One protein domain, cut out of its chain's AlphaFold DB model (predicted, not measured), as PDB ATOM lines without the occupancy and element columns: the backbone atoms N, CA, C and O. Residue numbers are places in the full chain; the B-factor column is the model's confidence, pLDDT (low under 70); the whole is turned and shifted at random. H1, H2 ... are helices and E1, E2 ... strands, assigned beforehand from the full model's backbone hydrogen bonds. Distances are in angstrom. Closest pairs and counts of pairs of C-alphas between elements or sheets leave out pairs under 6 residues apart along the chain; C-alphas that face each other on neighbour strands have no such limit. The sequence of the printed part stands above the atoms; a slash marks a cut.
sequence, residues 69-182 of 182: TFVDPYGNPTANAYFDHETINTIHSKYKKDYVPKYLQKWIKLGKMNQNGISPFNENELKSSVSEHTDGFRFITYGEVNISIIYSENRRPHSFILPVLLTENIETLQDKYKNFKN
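Overview. This is residues 69 to 182 of the 182 residues of the protein "Hypothetical protein" of Rotaria socialis (UniProt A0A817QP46). A curled four-stranded antiparallel sheet, order E4, E3, E5, E6, runs out at one end into a long hairpin arm made by E5 and E6; at the other end E1, of the small hairpin E1 and E2, packs on E5 near Ile 140, H1 grazes the sheet at E3 and E5, and H2 packs on residues 88 to 89 of H1. H3 packs across E6 near the base of the arm. The printed part has 114 residues, with three named helices and six named strands in the order E1, E2, H1, E3, E4, H2, E5, E6, H3, a mixed class of helices and strands. It is elongated, spanning 55 by 29 by 24 A, and only just loose, close to compact, with a radius of gyration of the C-alphas of 16.1 A.

Along the chain. E1 is residues 69 to 71, beginning at C-alpha 69 (189.926, 189.905, 227.011), and E2 is residues 77 to 80. H1, residues 88 to 99, is 16.0 A long. E3 is residues 109 to 114, 15.7 A, and E4 residues 117 to 120. H2 is residues 123 to 127. E5, residues 139 to 149, is 29.9 A long and ends at C-alpha 149 (181.736, 179.811, 258.781). E6 is residues 158 to 164, 18.6 A. H3, residues 170 to 180, is 15.2 A long and ends at C-alpha 180 (193.182, 181.004, 251.413).

Arrangement. The sheet is strongly twisted, with edge strands E4 and E6. E3 and E4 form a hairpin, with N 112 and O 119 2.8 A apart. The pairing of E5 is staggered: residues 139 to 142 pair with E3, where N 109 and O 142 are 2.8 A apart, and residues 143 to 149 pair with E6 in a hairpin, where N 149 and O 158 are 2.8 A apart. E4, H2 and E5 make a split strand-helix-strand unit, two strands of one sheet joined along the chain through a helix, with E3 between them in the sheet, and its crossover is right-handed. H3 is on the sheet over E6, at a height over the sheet of 8.1 A, and runs across the strands at 66 degrees to E6 on the local plane; the closest C-alphas are those of Val 164 and Leu 173, 7.8 A. H1 only grazes the sheet, with residues 88 to 96. H1 touches H2 with residues 88 to 89 alone, closest at the C-alphas of Ile 88 and Leu 126, 5.1 A. E1 and E2 form a hairpin, with N 78 and O 70 2.8 A apart, and the C-alphas of Phe 70 and Ile 140 are the closest of E1 and E5, 5.7 A. In H1 and H3 every O i to N i+4 pair is within hydrogen-bond range; in H2 0 of 1 is, beside 1 of 2 O i to N i+3 pairs.

Size, cuts and confidence. The two C-alphas farthest apart are those of Tyr 82 and Glu 153, 55.4 A. The printed part has no cut, and the link from H2 to E5 is long, with 11 residues. The mean pLDDT of the printed part is 75.1; residues 69 to 82, 115 to 116, 134 to 136, 153 to 156, 166 and 179 to 182 are under 70.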
ATOM      1  N   THR A  69     190.640 191.187 226.985       55.16
ATOM      2  CA  THR A  69     189.926 189.905 227.011       55.16
ATOM      3  C   THR A  69     188.955 189.896 228.177       55.16
ATOM      4  O   THR A  69     189.361 189.683 229.315       55.16
ATOM      5  N   PHE A  70     187.672 190.099 227.899       59.25
ATOM      6  CA  PHE A  70     186.617 189.813 228.868       59.25
ATOM      7  C   PHE A  70     186.358 188.315 228.929       59.25
ATOM      8  O   PHE A  70     186.526 187.627 227.926       59.25
ATOM      9  N   VAL A  71     185.894 187.825 230.075       58.94
ATOM     10  CA  VAL A  71     185.434 186.442 230.243       58.94
ATOM     11  C   VAL A  71     183.975 186.514 230.661       58.94
ATOM     12  O   VAL A  71     183.668 187.061 231.723       58.94
ATOM     13  N   ASP A  72     183.068 186.048 229.808       60.78
ATOM     14  CA  ASP A  72     181.637 186.171 230.074       60.78
ATOM     15  C   ASP A  72     181.179 185.327 231.285       60.78
ATOM     16  O   ASP A  72     181.958 184.534 231.824       60.78
ATOM     17  N   PRO A  73     179.927 185.488 231.762       52.59
ATOM     18  CA  PRO A  73     179.386 184.682 232.859       52.59
ATOM     19  C   PRO A  73     179.447 183.156 232.663       52.59
ATOM     20  O   PRO A  73     179.223 182.426 233.623       52.59
ATOM     21  N   TYR A  74     179.744 182.679 231.453       60.19
ATOM     22  CA  TYR A  74     179.852 181.272 231.069       60.19
ATOM     23  C   TYR A  74     181.288 180.867 230.685       60.19
ATOM     24  O   TYR A  74     181.515 179.733 230.272       60.19
ATOM     25  N   GLY A  75     182.271 181.760 230.855       60.03
ATOM     26  CA  GLY A  75     183.686 181.500 230.591       60.03
ATOM     27  C   GLY A  75     184.163 181.847 229.182       60.03
ATOM     28  O   GLY A  75     185.344 181.650 228.894       60.03
ATOM     29  N   ASN A  76     183.304 182.368 228.304       65.50
ATOM     30  CA  ASN A  76     183.673 182.647 226.919       65.50
ATOM     31  C   ASN A  76     184.578 183.891 226.841       65.50
ATOM     32  O   ASN A  76     184.172 184.970 227.290       65.50
ATOM     33  N   PRO A  77     185.795 183.784 226.274       63.56
ATOM     34  CA  PRO A  77     186.695 184.917 226.144       63.56
ATOM     35  C   PRO A  77     186.313 185.799 224.948       63.56
ATOM     36  O   PRO A  77     186.480 185.406 223.793       63.56
ATOM     37  N   THR A  78     185.893 187.034 225.214       64.00
ATOM     38  CA  THR A  78     185.660 188.059 224.184       64.00
ATOM     39  C   THR A  78     186.844 189.020 224.160       64.00
ATOM     40  O   THR A  78     187.010 189.843 225.060       64.00
ATOM     41  N   ALA A  79     187.693 188.903 223.135       61.84
ATOM     42  CA  ALA A  79     188.869 189.750 222.951       61.84
ATOM     43  C   ALA A  79     188.533 190.975 222.089       61.84
ATOM     44  O   ALA A  79     188.566 190.910 220.858       61.84
ATOM     45  N   ASN A  80     188.259 192.103 222.740       62.78
ATOM     46  CA  ASN A  80     187.992 193.371 222.068       62.78
ATOM     47  C   ASN A  80     189.305 194.176 221.942       62.78
ATOM     48  O   ASN A  80     190.098 194.263 222.883       62.78
ATOM     49  N   ALA A  81     189.575 194.729 220.758       60.47
ATOM     50  CA  ALA A  81     190.803 195.471 220.448       60.47
ATOM     51  C   ALA A  81     190.568 196.991 220.424       60.47
ATOM     52  O   ALA A  81     189.455 197.426 220.148       60.47
ATOM     53  N   TYR A  82     191.639 197.772 220.624       64.94
ATOM     54  CA  TYR A  82     191.666 199.245 220.529       64.94
ATOM     55  C   TYR A  82     190.962 200.001 221.678       64.94
ATOM     56  O   TYR A  82     190.217 200.946 221.440       64.94
ATOM     57  N   PHE A  83     191.237 199.619 222.933       72.44
ATOM     58  CA  PHE A  83     190.692 200.282 224.138       72.44
ATOM     59  C   PHE A  83     191.696 201.168 224.880       72.44
ATOM     60  O   PHE A  83     191.402 201.623 225.979       72.44
ATOM     61  N   ASP A  84     192.869 201.428 224.296       71.44
ATOM     62  CA  ASP A  84     194.016 202.038 224.985       71.44
ATOM     63  C   ASP A  84     193.648 203.357 225.707       71.44
ATOM     64  O   ASP A  84     194.039 203.562 226.854       71.44
ATOM     65  N   HIS A  85     192.830 204.212 225.083       79.94
ATOM     66  CA  HIS A  85     192.374 205.489 225.658       79.94
ATOM     67  C   HIS A  85     191.088 205.405 226.496       79.94
ATOM     68  O   HIS A  85     190.728 206.381 227.154       79.94
ATOM     69  N   GLU A  86     190.363 204.286 226.471       81.56
ATOM     70  CA  GLU A  86     189.143 204.152 227.263       81.56
ATOM     71  C   GLU A  86     189.472 203.826 228.726       81.56
ATOM     72  O   GLU A  86     190.374 203.041 229.032       81.56
ATOM     73  N   THR A  87     188.718 204.425 229.652       87.19
ATOM     74  CA  THR A  87     188.851 204.126 231.083       87.19
ATOM     75  C   THR A  87     188.184 202.803 231.422       87.19
ATOM     76  O   THR A  87     187.104 202.484 230.915       87.19
ATOM     77  N   ILE A  88     188.787 202.046 232.336       84.69
ATOM     78  CA  ILE A  88     188.314 200.711 232.732       84.69
ATOM     79  C   ILE A  88     186.839 200.730 233.162       84.69
ATOM     80  O   ILE A  88     186.078 199.834 232.795       84.69
ATOM     81  N   ASN A  89     186.388 201.782 233.852       86.25
ATOM     82  CA  ASN A  89     184.983 201.946 234.229       86.25
ATOM     83  C   ASN A  89     184.031 202.160 233.030       86.25
ATOM     84  O   ASN A  89     182.924 201.613 233.014       86.25
ATOM     85  N   THR A  90     184.448 202.918 232.007       86.94
ATOM     86  CA  THR A  90     183.668 203.105 230.764       86.94
ATOM     87  C   THR A  90     183.476 201.768 230.066       86.94
ATOM     88  O   THR A  90     182.362 201.387 229.696       86.94
ATOM     89  N   ILE A  91     184.571 201.021 229.956       80.75
ATOM     90  CA  ILE A  91     184.620 199.743 229.268       80.75
ATOM     91  C   ILE A  91     183.783 198.683 230.008       80.75
ATOM     92  O   ILE A  91     182.981 197.979 229.395       80.75
ATOM     93  N   HIS A  92     183.889 198.628 231.339       83.12
ATOM     94  CA  HIS A  92     183.058 197.790 232.210       83.12
ATOM     95  C   HIS A  92     181.558 198.087 232.053       83.12
ATOM     96  O   HIS A  92     180.743 197.164 232.007       83.12
ATOM     97  N   SER A  93     181.194 199.367 231.940       84.75
ATOM     98  CA  SER A  93     179.803 199.809 231.796       84.75
ATOM     99  C   SER A  93     179.206 199.411 230.443       84.75
ATOM    100  O   SER A  93     178.091 198.888 230.407       84.75
ATOM    101  N   LYS A  94     179.961 199.583 229.345       82.44
ATOM    102  CA  LYS A  94     179.597 199.069 228.010       82.44
ATOM    103  C   LYS A  94     179.410 197.552 228.053       82.44
ATOM    104  O   LYS A  94     178.331 197.049 227.763       82.44
ATOM    105  N   TYR A  95     180.416 196.836 228.555       78.12
ATOM    106  CA  TYR A  95     180.392 195.379 228.639       78.12
ATOM    107  C   TYR A  95     179.172 194.833 229.402       78.12
ATOM    108  O   TYR A  95     178.488 193.932 228.916       78.12
ATOM    109  N   LYS A  96     178.850 195.401 230.575       79.19
ATOM    110  CA  LYS A  96     177.656 194.997 231.335       79.19
ATOM    111  C   LYS A  96     176.373 195.169 230.532       79.19
ATOM    112  O   LYS A  96     175.515 194.295 230.592       79.19
ATOM    113  N   LYS A  97     176.233 196.290 229.823       82.56
ATOM    114  CA  LYS A  97     175.049 196.594 229.017       82.56
ATOM    115  C   LYS A  97     174.878 195.598 227.868       82.56
ATOM    116  O   LYS A  97     173.756 195.160 227.630       82.56
ATOM    117  N   ASP A  98     175.976 195.257 227.202       78.94
ATOM    118  CA  ASP A  98     175.949 194.538 225.928       78.94
ATOM    119  C   ASP A  98     175.954 193.004 226.101       78.94
ATOM    120  O   ASP A  98     175.341 192.301 225.301       78.94
ATOM    121  N   TYR A  99     176.591 192.477 227.161       71.69
ATOM    122  CA  TYR A  99     176.827 191.030 227.337       71.69
ATOM    123  C   TYR A  99     176.231 190.416 228.613       71.69
ATOM    124  O   TYR A  99     176.176 189.193 228.733       71.69
ATOM    125  N   VAL A 100     175.788 191.220 229.588       74.69
ATOM    126  CA  VAL A 100     175.272 190.705 230.868       74.69
ATOM    127  C   VAL A 100     173.770 190.988 230.991       74.69
ATOM    128  O   VAL A 100     173.374 192.157 231.017       74.69
ATOM    129  N   PRO A 101     172.910 189.958 231.146       76.56
ATOM    130  CA  PRO A 101     171.482 190.143 231.395       76.56
ATOM    131  C   PRO A 101     171.218 191.108 232.557       76.56
ATOM    132  O   PRO A 101     171.843 191.001 233.612       76.56
ATOM    133  N   LYS A 102     170.264 192.035 232.395       80.88
ATOM    134  CA  LYS A 102     170.032 193.160 233.327       80.88
ATOM    135  C   LYS A 102     169.898 192.743 234.799       80.88
ATOM    136  O   LYS A 102     170.372 193.454 235.680       80.88
ATOM    137  N   TYR A 103     169.292 191.587 235.071       78.56
ATOM    138  CA  TYR A 103     169.157 191.053 236.429       78.56
ATOM    139  C   TYR A 103     170.498 190.592 237.034       78.56
ATOM    140  O   TYR A 103     170.687 190.738 238.239       78.56
ATOM    141  N   LEU A 104     171.446 190.117 236.212       72.69
ATOM    142  CA  LEU A 104     172.787 189.689 236.634       72.69
ATOM    143  C   LEU A 104     173.782 190.841 236.828       72.69
ATOM    144  O   LEU A 104     174.734 190.705 237.597       72.69
ATOM    145  N   GLN A 105     173.566 191.993 236.182       82.12
ATOM    146  CA  GLN A 105     174.523 193.113 236.149       82.12
ATOM    147  C   GLN A 105     174.971 193.624 237.528       82.12
ATOM    148  O   GLN A 105     176.068 194.175 237.635       82.12
ATOM    149  N   LYS A 106     174.170 193.443 238.587       81.75
ATOM    150  CA  LYS A 106     174.532 193.842 239.960       81.75
ATOM    151  C   LYS A 106     175.527 192.900 240.653       81.75
ATOM    152  O   LYS A 106     176.197 193.332 241.583       81.75
ATOM    153  N   TRP A 107     175.624 191.644 240.211       76.69
ATOM    154  CA  TRP A 107     176.515 190.632 240.792       76.69
ATOM    155  C   TRP A 107     177.845 190.496 240.041       76.69
ATOM    156  O   TRP A 107     178.821 190.041 240.629       76.69
ATOM    157  N   ILE A 108     177.908 190.926 238.775       81.00
ATOM    158  CA  ILE A 108     179.164 190.977 238.013       81.00
ATOM    159  C   ILE A 108     180.006 192.178 238.454       81.00
ATOM    160  O   ILE A 108     179.522 193.315 238.476       81.00
ATOM    161  N   LYS A 109     181.285 191.945 238.736       84.81
ATOM    162  CA  LYS A 109     182.316 192.964 238.970       84.81
ATOM    163  C   LYS A 109     183.497 192.752 238.021       84.81
ATOM    164  O   LYS A 109     183.560 191.736 237.336       84.81
ATOM    165  N   LEU A 110     184.421 193.711 237.979       84.12
ATOM    166  CA  LEU A 110     185.640 193.651 237.173       84.12
ATOM    167  C   LEU A 110     186.870 193.750 238.079       84.12
ATOM    168  O   LEU A 110     186.910 194.574 238.993       84.12
ATOM    169  N   GLY A 111     187.862 192.904 237.824       84.75
ATOM    170  CA  GLY A 111     189.121 192.833 238.559       84.75
ATOM    171  C   GLY A 111     190.283 192.451 237.646       84.75
ATOM    172  O   GLY A 111     190.128 192.352 236.427       84.75
ATOM    173  N   LYS A 112     191.450 192.219 238.240       84.56
ATOM    174  CA  LYS A 112     192.668 191.749 237.567       84.56
ATOM    175  C   LYS A 112     192.979 190.311 237.962       84.56
ATOM    176  O   LYS A 112     192.852 189.945 239.132       84.56
ATOM    177  N   MET A 113     193.386 189.501 236.988       79.00
ATOM    178  CA  MET A 113     193.803 188.119 237.217       79.00
ATOM    179  C   MET A 113     195.299 188.076 237.542       79.00
ATOM    180  O   MET A 113     196.134 188.333 236.675       79.00
ATOM    181  N   ASN A 114     195.625 187.730 238.784       76.75
ATOM    182  CA  ASN A 114     196.986 187.519 239.271       76.75
ATOM    183  C   ASN A 114     197.283 186.013 239.387       76.75
ATOM    184  O   ASN A 114     196.376 185.184 239.310       76.75
ATOM    185  N   GLN A 115     198.548 185.643 239.627       69.88
ATOM    186  CA  GLN A 115     198.951 184.239 239.832       69.88
ATOM    187  C   GLN A 115     198.154 183.546 240.956       69.88
ATOM    188  O   GLN A 115     197.836 182.367 240.843       69.88
ATOM    189  N   ASN A 116     197.767 184.302 241.989       68.94
ATOM    190  CA  ASN A 116     197.070 183.795 243.174       68.94
ATOM    191  C   ASN A 116     195.537 183.994 243.115       68.94
ATOM    192  O   ASN A 116     194.861 183.856 244.130       68.94
ATOM    193  N   GLY A 117     194.977 184.343 241.948       75.94
ATOM    194  CA  GLY A 117     193.536 184.525 241.743       75.94
ATOM    195  C   GLY A 117     193.121 185.953 241.376       75.94
ATOM    196  O   GLY A 117     193.910 186.741 240.856       75.94
ATOM    197  N   ILE A 118     191.848 186.273 241.610       84.31
ATOM    198  CA  ILE A 118     191.220 187.520 241.154       84.31
ATOM    199  C   ILE A 118     191.353 188.593 242.235       84.31
ATOM    200  O   ILE A 118     190.874 188.419 243.355       84.31
ATOM    201  N   SER A 119     191.953 189.729 241.892       86.31
ATOM    202  CA  SER A 119     191.978 190.915 242.751       86.31
ATOM    203  C   SER A 119     190.979 191.960 242.235       86.31
ATOM    204  O   SER A 119     191.054 192.317 241.057       86.31
ATOM    205  N   PRO A 120     190.060 192.480 243.072       86.88
ATOM    206  CA  PRO A 120     189.203 193.608 242.708       86.88
ATOM    207  C   PRO A 120     190.023 194.826 242.268       86.88
ATOM    208  O   PRO A 120     191.106 195.062 242.805       86.88
ATOM    209  N   PHE A 121     189.496 195.625 241.335       85.88
ATOM    210  CA  PHE A 121     190.032 196.969 241.103       85.88
ATOM    211  C   PHE A 121     189.574 197.928 242.199       85.88
ATOM    212  O   PHE A 121     188.401 197.931 242.580       85.88
ATOM    213  N   ASN A 122     190.485 198.779 242.667       85.88
ATOM    214  CA  ASN A 122     190.128 199.927 243.497       85.88
ATOM    215  C   ASN A 122     189.574 201.091 242.644       85.88
ATOM    216  O   ASN A 122     189.674 201.093 241.416       85.88
ATOM    217  N   GLU A 123     188.990 202.108 243.285       84.81
ATOM    218  CA  GLU A 123     188.356 203.232 242.575       84.81
ATOM    219  C   GLU A 123     189.304 204.046 241.684       84.81
ATOM    220  O   GLU A 123     188.852 204.649 240.709       84.81
ATOM    221  N   ASN A 124     190.598 204.089 242.006       85.56
ATOM    222  CA  ASN A 124     191.590 204.808 241.208       85.56
ATOM    223  C   ASN A 124     191.986 203.981 239.981       85.56
ATOM    224  O   ASN A 124     192.026 204.508 238.872       85.56
ATOM    225  N   GLU A 125     192.164 202.667 240.144       85.62
ATOM    226  CA  GLU A 125     192.381 201.747 239.023       85.62
ATOM    227  C   GLU A 125     191.193 201.756 238.051       85.62
ATOM    228  O   GLU A 125     191.401 201.811 236.845       85.62
ATOM    229  N   LEU A 126     189.946 201.811 238.531       85.12
ATOM    230  CA  LEU A 126     188.766 201.927 237.658       85.12
ATOM    231  C   LEU A 126     188.749 203.215 236.807       85.12
ATOM    232  O   LEU A 126     188.138 203.228 235.735       85.12
ATOM    233  N   LYS A 127     189.403 204.288 237.269       88.31
ATOM    234  CA  LYS A 127     189.529 205.566 236.546       88.31
ATOM    235  C   LYS A 127     190.688 205.568 235.543       88.31
ATOM    236  O   LYS A 127     190.635 206.357 234.605       88.31
ATOM    237  N   SER A 128     191.686 204.695 235.712       86.38
ATOM    238  CA  SER A 128     192.808 204.570 234.772       86.38
ATOM    239  C   SER A 128     192.364 204.077 233.388       86.38
ATOM    240  O   SER A 128     191.373 203.348 233.234       86.38
ATOM    241  N   SER A 129     193.100 204.506 232.369       86.00
ATOM    242  CA  SER A 129     192.996 204.035 230.989       86.00
ATOM    243  C   SER A 129     193.696 202.688 230.805       86.00
ATOM    244  O   SER A 129     194.636 202.350 231.526       86.00
ATOM    245  N   VAL A 130     193.305 201.911 229.791       77.88
ATOM    246  CA  VAL A 130     194.019 200.661 229.449       77.88
ATOM    247  C   VAL A 130     195.486 200.940 229.052       77.88
ATOM    248  O   VAL A 130     196.363 200.093 229.250       77.88
ATOM    249  N   SER A 131     195.799 202.156 228.584       77.19
ATOM    250  CA  SER A 131     197.163 202.602 228.272       77.19
ATOM    251  C   SER A 131     198.099 202.723 229.493       77.19
ATOM    252  O   SER A 131     199.319 202.799 229.319       77.19
ATOM    253  N   GLU A 132     197.579 202.619 230.719       81.88
ATOM    254  CA  GLU A 132     198.378 202.611 231.955       81.88
ATOM    255  C   GLU A 132     198.798 201.196 232.414       81.88
ATOM    256  O   GLU A 132     199.726 201.064 233.208       81.88
ATOM    257  N   HIS A 133     198.187 200.124 231.885       75.88
ATOM    258  CA  HIS A 133     198.446 198.731 232.308       75.88
ATOM    259  C   HIS A 133     199.358 197.984 231.332       75.88
ATOM    260  O   HIS A 133     199.233 198.146 230.125       75.88
ATOM    261  N   THR A 134     200.273 197.145 231.821       69.69
ATOM    262  CA  THR A 134     201.288 196.482 230.979       69.69
ATOM    263  C   THR A 134     200.708 195.549 229.907       69.69
ATOM    264  O   THR A 134     199.638 194.958 230.057       69.69
ATOM    265  N   ASP A 135     201.436 195.379 228.799       61.34
ATOM    266  CA  ASP A 135     201.045 194.451 227.734       61.34
ATOM    267  C   ASP A 135     200.938 193.017 228.293       61.34
ATOM    268  O   ASP A 135     201.846 192.523 228.961       61.34
ATOM    269  N   GLY A 136     199.818 192.342 228.018       60.50
ATOM    270  CA  GLY A 136     199.513 191.009 228.557       60.50
ATOM    271  C   GLY A 136     198.728 191.005 229.875       60.50
ATOM    272  O   GLY A 136     198.308 189.933 230.315       60.50
ATOM    273  N   PHE A 137     198.473 192.170 230.479       70.56
ATOM    274  CA  PHE A 137     197.621 192.300 231.660       70.56
ATOM    275  C   PHE A 137     196.178 191.850 231.368       70.56
ATOM    276  O   PHE A 137     195.568 192.250 230.374       70.56
ATOM    277  N   ARG A 138     195.625 190.991 232.237       71.12
ATOM    278  CA  ARG A 138     194.288 190.400 232.076       71.12
ATOM    279  C   ARG A 138     193.304 190.984 233.079       71.12
ATOM    280  O   ARG A 138     193.308 190.637 234.260       71.12
ATOM    281  N   PHE A 139     192.423 191.823 232.562       76.88
ATOM    282  CA  PHE A 139     191.179 192.209 233.212       76.88
ATOM    283  C   PHE A 139     190.215 191.019 233.155       76.88
ATOM    284  O   PHE A 139     190.193 190.296 232.162       76.88
ATOM    285  N   ILE A 140     189.432 190.794 234.204       76.25
ATOM    286  CA  ILE A 140     188.513 189.662 234.280       76.25
ATOM    287  C   ILE A 140     187.233 190.045 235.014       76.25
ATOM    288  O   ILE A 140     187.255 190.744 236.030       76.25
ATOM    289  N   THR A 141     186.107 189.601 234.474       77.25
ATOM    290  CA  THR A 141     184.791 189.732 235.093       77.25
ATOM    291  C   THR A 141     184.566 188.583 236.073       77.25
ATOM    292  O   THR A 141     184.871 187.434 235.766       77.25
ATOM    293  N   TYR A 142     184.069 188.898 237.267       81.44
ATOM    294  CA  TYR A 142     183.962 187.954 238.381       81.44
ATOM    295  C   TYR A 142     182.672 188.164 239.184       81.44
ATOM    296  O   TYR A 142     182.054 189.231 239.118       81.44
ATOM    297  N   GLY A 143     182.260 187.139 239.929       82.00
ATOM    298  CA  GLY A 143     181.185 187.197 240.919       82.00
ATOM    299  C   GLY A 143     181.732 187.122 242.344       82.00
ATOM    300  O   GLY A 143     182.863 186.699 242.568       82.00
ATOM    301  N   GLU A 144     180.931 187.520 243.327       83.75
ATOM    302  CA  GLU A 144     181.296 187.432 244.744       83.75
ATOM    303  C   GLU A 144     180.423 186.416 245.474       83.75
ATOM    304  O   GLU A 144     179.195 186.499 245.430       83.75
ATOM    305  N   VAL A 145     181.065 185.488 246.185       79.56
ATOM    306  CA  VAL A 145     180.399 184.539 247.083       79.56
ATOM    307  C   VAL A 145     180.706 184.940 248.521       79.56
ATOM    308  O   VAL A 145     181.868 185.067 248.903       79.56
ATOM    309  N   ASN A 146     179.663 185.141 249.325       81.56
ATOM    310  CA  ASN A 146     179.798 185.362 250.762       81.56
ATOM    311  C   ASN A 146     179.836 184.000 251.467       81.56
ATOM    312  O   ASN A 146     178.855 183.256 251.435       81.56
ATOM    313  N   ILE A 147     180.970 183.676 252.083       77.75
ATOM    314  CA  ILE A 147     181.198 182.413 252.783       77.75
ATOM    315  C   ILE A 147     181.141 182.701 254.279       77.75
ATOM    316  O   ILE A 147     181.989 183.413 254.807       77.75
ATOM    317  N   SER A 148     180.139 182.146 254.963       78.00
ATOM    318  CA  SER A 148     179.978 182.261 256.418       78.00
ATOM    319  C   SER A 148     180.319 180.942 257.104       78.00
ATOM    320  O   SER A 148     179.652 179.934 256.882       78.00
ATOM    321  N   ILE A 149     181.339 180.956 257.959       74.56
ATOM    322  CA  ILE A 149     181.736 179.811 258.781       74.56
ATOM    323  C   ILE A 149     181.042 179.920 260.136       74.56
ATOM    324  O   ILE A 149     181.317 180.844 260.906       74.56
ATOM    325  N   ILE A 150     180.178 178.953 260.441       74.31
ATOM    326  CA  ILE A 150     179.571 178.781 261.763       74.31
ATOM    327  C   ILE A 150     180.368 177.704 262.500       74.31
ATOM    328  O   ILE A 150     180.439 176.563 262.050       74.31
ATOM    329  N   TYR A 151     180.970 178.069 263.629       74.69
ATOM    330  CA  TYR A 151     181.600 177.114 264.539       74.69
ATOM    331  C   TYR A 151     180.554 176.621 265.543       74.69
ATOM    332  O   TYR A 151     179.786 177.425 266.067       74.69
ATOM    333  N   SER A 152     180.543 175.319 265.834       71.06
ATOM    334  CA  SER A 152     179.602 174.684 266.774       71.06
ATOM    335  C   SER A 152     179.674 175.251 268.199       71.06
ATOM    336  O   SER A 152     178.693 175.202 268.934       71.06
ATOM    337  N   GLU A 153     180.816 175.818 268.584       62.19
ATOM    338  CA  GLU A 153     181.072 176.380 269.912       62.19
ATOM    339  C   GLU A 153     180.942 177.911 269.935       62.19
ATOM    340  O   GLU A 153     181.950 178.610 269.971       62.19
ATOM    341  N   ASN A 154     179.714 178.445 269.923       56.34
ATOM    342  CA  ASN A 154     179.344 179.815 270.352       56.34
ATOM    343  C   ASN A 154     180.192 181.021 269.855       56.34
ATOM    344  O   ASN A 154     180.086 182.129 270.387       56.34
ATOM    345  N   ARG A 155     181.022 180.856 268.821       62.03
ATOM    346  CA  ARG A 155     181.808 181.934 268.205       62.03
ATOM    347  C   ARG A 155     180.952 182.653 267.170       62.03
ATOM    348  O   ARG A 155     180.197 182.022 266.432       62.03
ATOM    349  N   ARG A 156     181.104 183.979 267.082       69.44
ATOM    350  CA  ARG A 156     180.466 184.772 266.020       69.44
ATOM    351  C   ARG A 156     180.847 184.183 264.651       69.44
ATOM    352  O   ARG A 156     182.034 183.903 264.463       69.44
ATOM    353  N   PRO A 157     179.892 184.009 263.718       73.50
ATOM    354  CA  PRO A 157     180.196 183.498 262.391       73.50
ATOM    355  C   PRO A 157     181.293 184.326 261.725       73.50
ATOM    356  O   PRO A 157     181.226 185.558 261.718       73.50
ATOM    357  N   HIS A 158     182.311 183.658 261.190       77.12
ATOM    358  CA  HIS A 158     183.352 184.337 260.430       77.12
ATOM    359  C   HIS A 158     182.927 184.375 258.965       77.12
ATOM    360  O   HIS A 158     182.862 183.328 258.320       77.12
ATOM    361  N   SER A 159     182.610 185.567 258.465       78.06
ATOM    362  CA  SER A 159     182.143 185.773 257.094       78.06
ATOM    363  C   SER A 159     183.191 186.518 256.277       78.06
ATOM    364  O   SER A 159     183.704 187.547 256.716       78.06
ATOM    365  N   PHE A 160     183.480 186.021 255.078       82.31
ATOM    366  CA  PHE A 160     184.391 186.652 254.126       82.31
ATOM    367  C   PHE A 160     183.836 186.547 252.703       82.31
ATOM    368  O   PHE A 160     183.019 185.680 252.390       82.31
ATOM    369  N   ILE A 161     184.263 187.467 251.839       83.69
ATOM    370  CA  ILE A 161     183.825 187.539 250.446       83.69
ATOM    371  C   ILE A 161     184.937 186.976 249.564       83.69
ATOM    372  O   ILE A 161     186.056 187.486 249.587       83.69
ATOM    373  N   LEU A 162     184.621 185.948 248.778       82.19
ATOM    374  CA  LEU A 162     185.540 185.343 247.819       82.19
ATOM    375  C   LEU A 162     185.202 185.810 246.388       82.19
ATOM    376  O   LEU A 162     184.079 185.576 245.928       82.19
ATOM    377  N   PRO A 163     186.148 186.445 245.669       82.62
ATOM    378  CA  PRO A 163     186.061 186.663 244.225       82.62
ATOM    379  C   PRO A 163     186.193 185.341 243.454       82.62
ATOM    380  O   PRO A 163     187.204 184.643 243.565       82.62
ATOM    381  N   VAL A 164     185.183 185.004 242.650       79.62
ATOM    382  CA  VAL A 164     185.090 183.734 241.913       79.62
ATOM    383  C   VAL A 164     184.772 183.962 240.438       79.62
ATOM    384  O   VAL A 164     184.098 184.931 240.077       79.62
ATOM    385  N   LEU A 165     185.222 183.055 239.571       78.19
ATOM    386  CA  LEU A 165     184.687 182.983 238.209       78.19
ATOM    387  C   LEU A 165     183.315 182.313 238.255       78.19
ATOM    388  O   LEU A 165     183.100 181.379 239.020       78.19
ATOM    389  N   LEU A 166     182.383 182.751 237.411       69.94
ATOM    390  CA  LEU A 166     181.039 182.159 237.371       69.94
ATOM    391  C   LEU A 166     181.004 180.740 236.776       69.94
ATOM    392  O   LEU A 166     179.993 180.054 236.887       69.94
ATOM    393  N   THR A 167     182.119 180.289 236.202       70.06
ATOM    394  CA  THR A 167     182.352 178.913 235.750       70.06
ATOM    395  C   THR A 167     182.979 178.003 236.805       70.06
ATOM    396  O   THR A 167     183.143 176.812 236.546       70.06
ATOM    397  N   GLU A 168     183.364 178.523 237.973       73.62
ATOM    398  CA  GLU A 168     183.978 177.706 239.024       73.62
ATOM    399  C   GLU A 168     182.936 176.805 239.688       73.62
ATOM    400  O   GLU A 168     181.901 177.256 240.182       73.62
ATOM    401  N   ASN A 169     183.219 175.503 239.691       76.94
ATOM    402  CA  ASN A 169     182.391 174.513 240.363       76.94
ATOM    403  C   ASN A 169     182.677 174.502 241.878       76.94
ATOM    404  O   ASN A 169     183.688 175.024 242.350       76.94
ATOM    405  N   ILE A 170     181.807 173.864 242.660       73.19
ATOM    406  CA  ILE A 170     181.927 173.883 244.126       73.19
ATOM    407  C   ILE A 170     183.231 173.247 244.650       73.19
ATOM    408  O   ILE A 170     183.715 173.640 245.708       73.19
ATOM    409  N   GLU A 171     183.834 172.326 243.899       76.69
ATOM    410  CA  GLU A 171     185.104 171.663 244.229       76.69
ATOM    411  C   GLU A 171     186.275 172.656 244.131       76.69
ATOM    412  O   GLU A 171     187.012 172.854 245.097       76.69
ATOM    413  N   THR A 172     186.383 173.381 243.010       76.56
ATOM    414  CA  THR A 172     187.396 174.437 242.828       76.56
ATOM    415  C   THR A 172     187.258 175.571 243.850       76.56
ATOM    416  O   THR A 172     188.265 176.125 244.295       76.56
ATOM    417  N   LEU A 173     186.032 175.880 244.295       74.88
ATOM    418  CA  LEU A 173     185.792 176.835 245.384       74.88
ATOM    419  C   LEU A 173     186.283 176.314 246.744       74.88
ATOM    420  O   LEU A 173     186.876 177.077 247.511       74.88
ATOM    421  N   GLN A 174     186.086 175.026 247.041       74.75
ATOM    422  CA  GLN A 174     186.613 174.403 248.259       74.75
ATOM    423  C   GLN A 174     188.146 174.394 248.279       74.75
ATOM    424  O   GLN A 174     188.738 174.667 249.324       74.75
ATOM    425  N   ASP A 175     188.801 174.132 247.146       77.62
ATOM    426  CA  ASP A 175     190.267 174.138 247.062       77.62
ATOM    427  C   ASP A 175     190.855 175.551 247.156       77.62
ATOM    428  O   ASP A 175     191.822 175.765 247.892       77.62
ATOM    429  N   LYS A 176     190.222 176.551 246.526       73.19
ATOM    430  CA  LYS A 176     190.565 177.964 246.761       73.19
ATOM    431  C   LYS A 176     190.448 178.345 248.234       73.19
ATOM    432  O   LYS A 176     191.332 179.022 248.747       73.19
ATOM    433  N   TYR A 177     189.398 177.899 248.924       71.00
ATOM    434  CA  TYR A 177     189.241 178.158 250.356       71.00
ATOM    435  C   TYR A 177     190.355 177.515 251.199       71.00
ATOM    436  O   TYR A 177     190.910 178.190 252.064       71.00
ATOM    437  N   LYS A 178     190.732 176.254 250.930       73.62
ATOM    438  CA  LYS A 178     191.866 175.596 251.614       73.62
ATOM    439  C   LYS A 178     193.151 176.416 251.458       73.62
ATOM    440  O   LYS A 178     193.844 176.648 252.442       73.62
ATOM    441  N   ASN A 179     193.415 176.908 250.248       68.38
ATOM    442  CA  ASN A 179     194.599 177.711 249.934       68.38
ATOM    443  C   ASN A 179     194.544 179.146 250.486       68.38
ATOM    444  O   ASN A 179     195.589 179.752 250.665       68.38
ATOM    445  N   PHE A 180     193.356 179.689 250.775       64.75
ATOM    446  CA  PHE A 180     193.182 181.004 251.413       64.75
ATOM    447  C   PHE A 180     193.367 180.961 252.943       64.75
ATOM    448  O   PHE A 180     193.464 182.000 253.590       64.75
ATOM    449  N   LYS A 181     193.366 179.761 253.539       54.78
ATOM    450  CA  LYS A 181     193.479 179.550 254.991       54.78
ATOM    451  C   LYS A 181     194.926 179.318 255.470       54.78
ATOM    452  O   LYS A 181     195.150 179.302 256.679       54.78
ATOM    453  N   ASN A 182     195.860 179.125 254.537       42.97
ATOM    454  CA  ASN A 182     197.296 178.942 254.775       42.97
ATOM    455  C   ASN A 182     198.067 180.235 254.474       42.97
ATOM    456  O   ASN A 182     199.086 180.450 255.162       42.97
TER     457      ASN A 182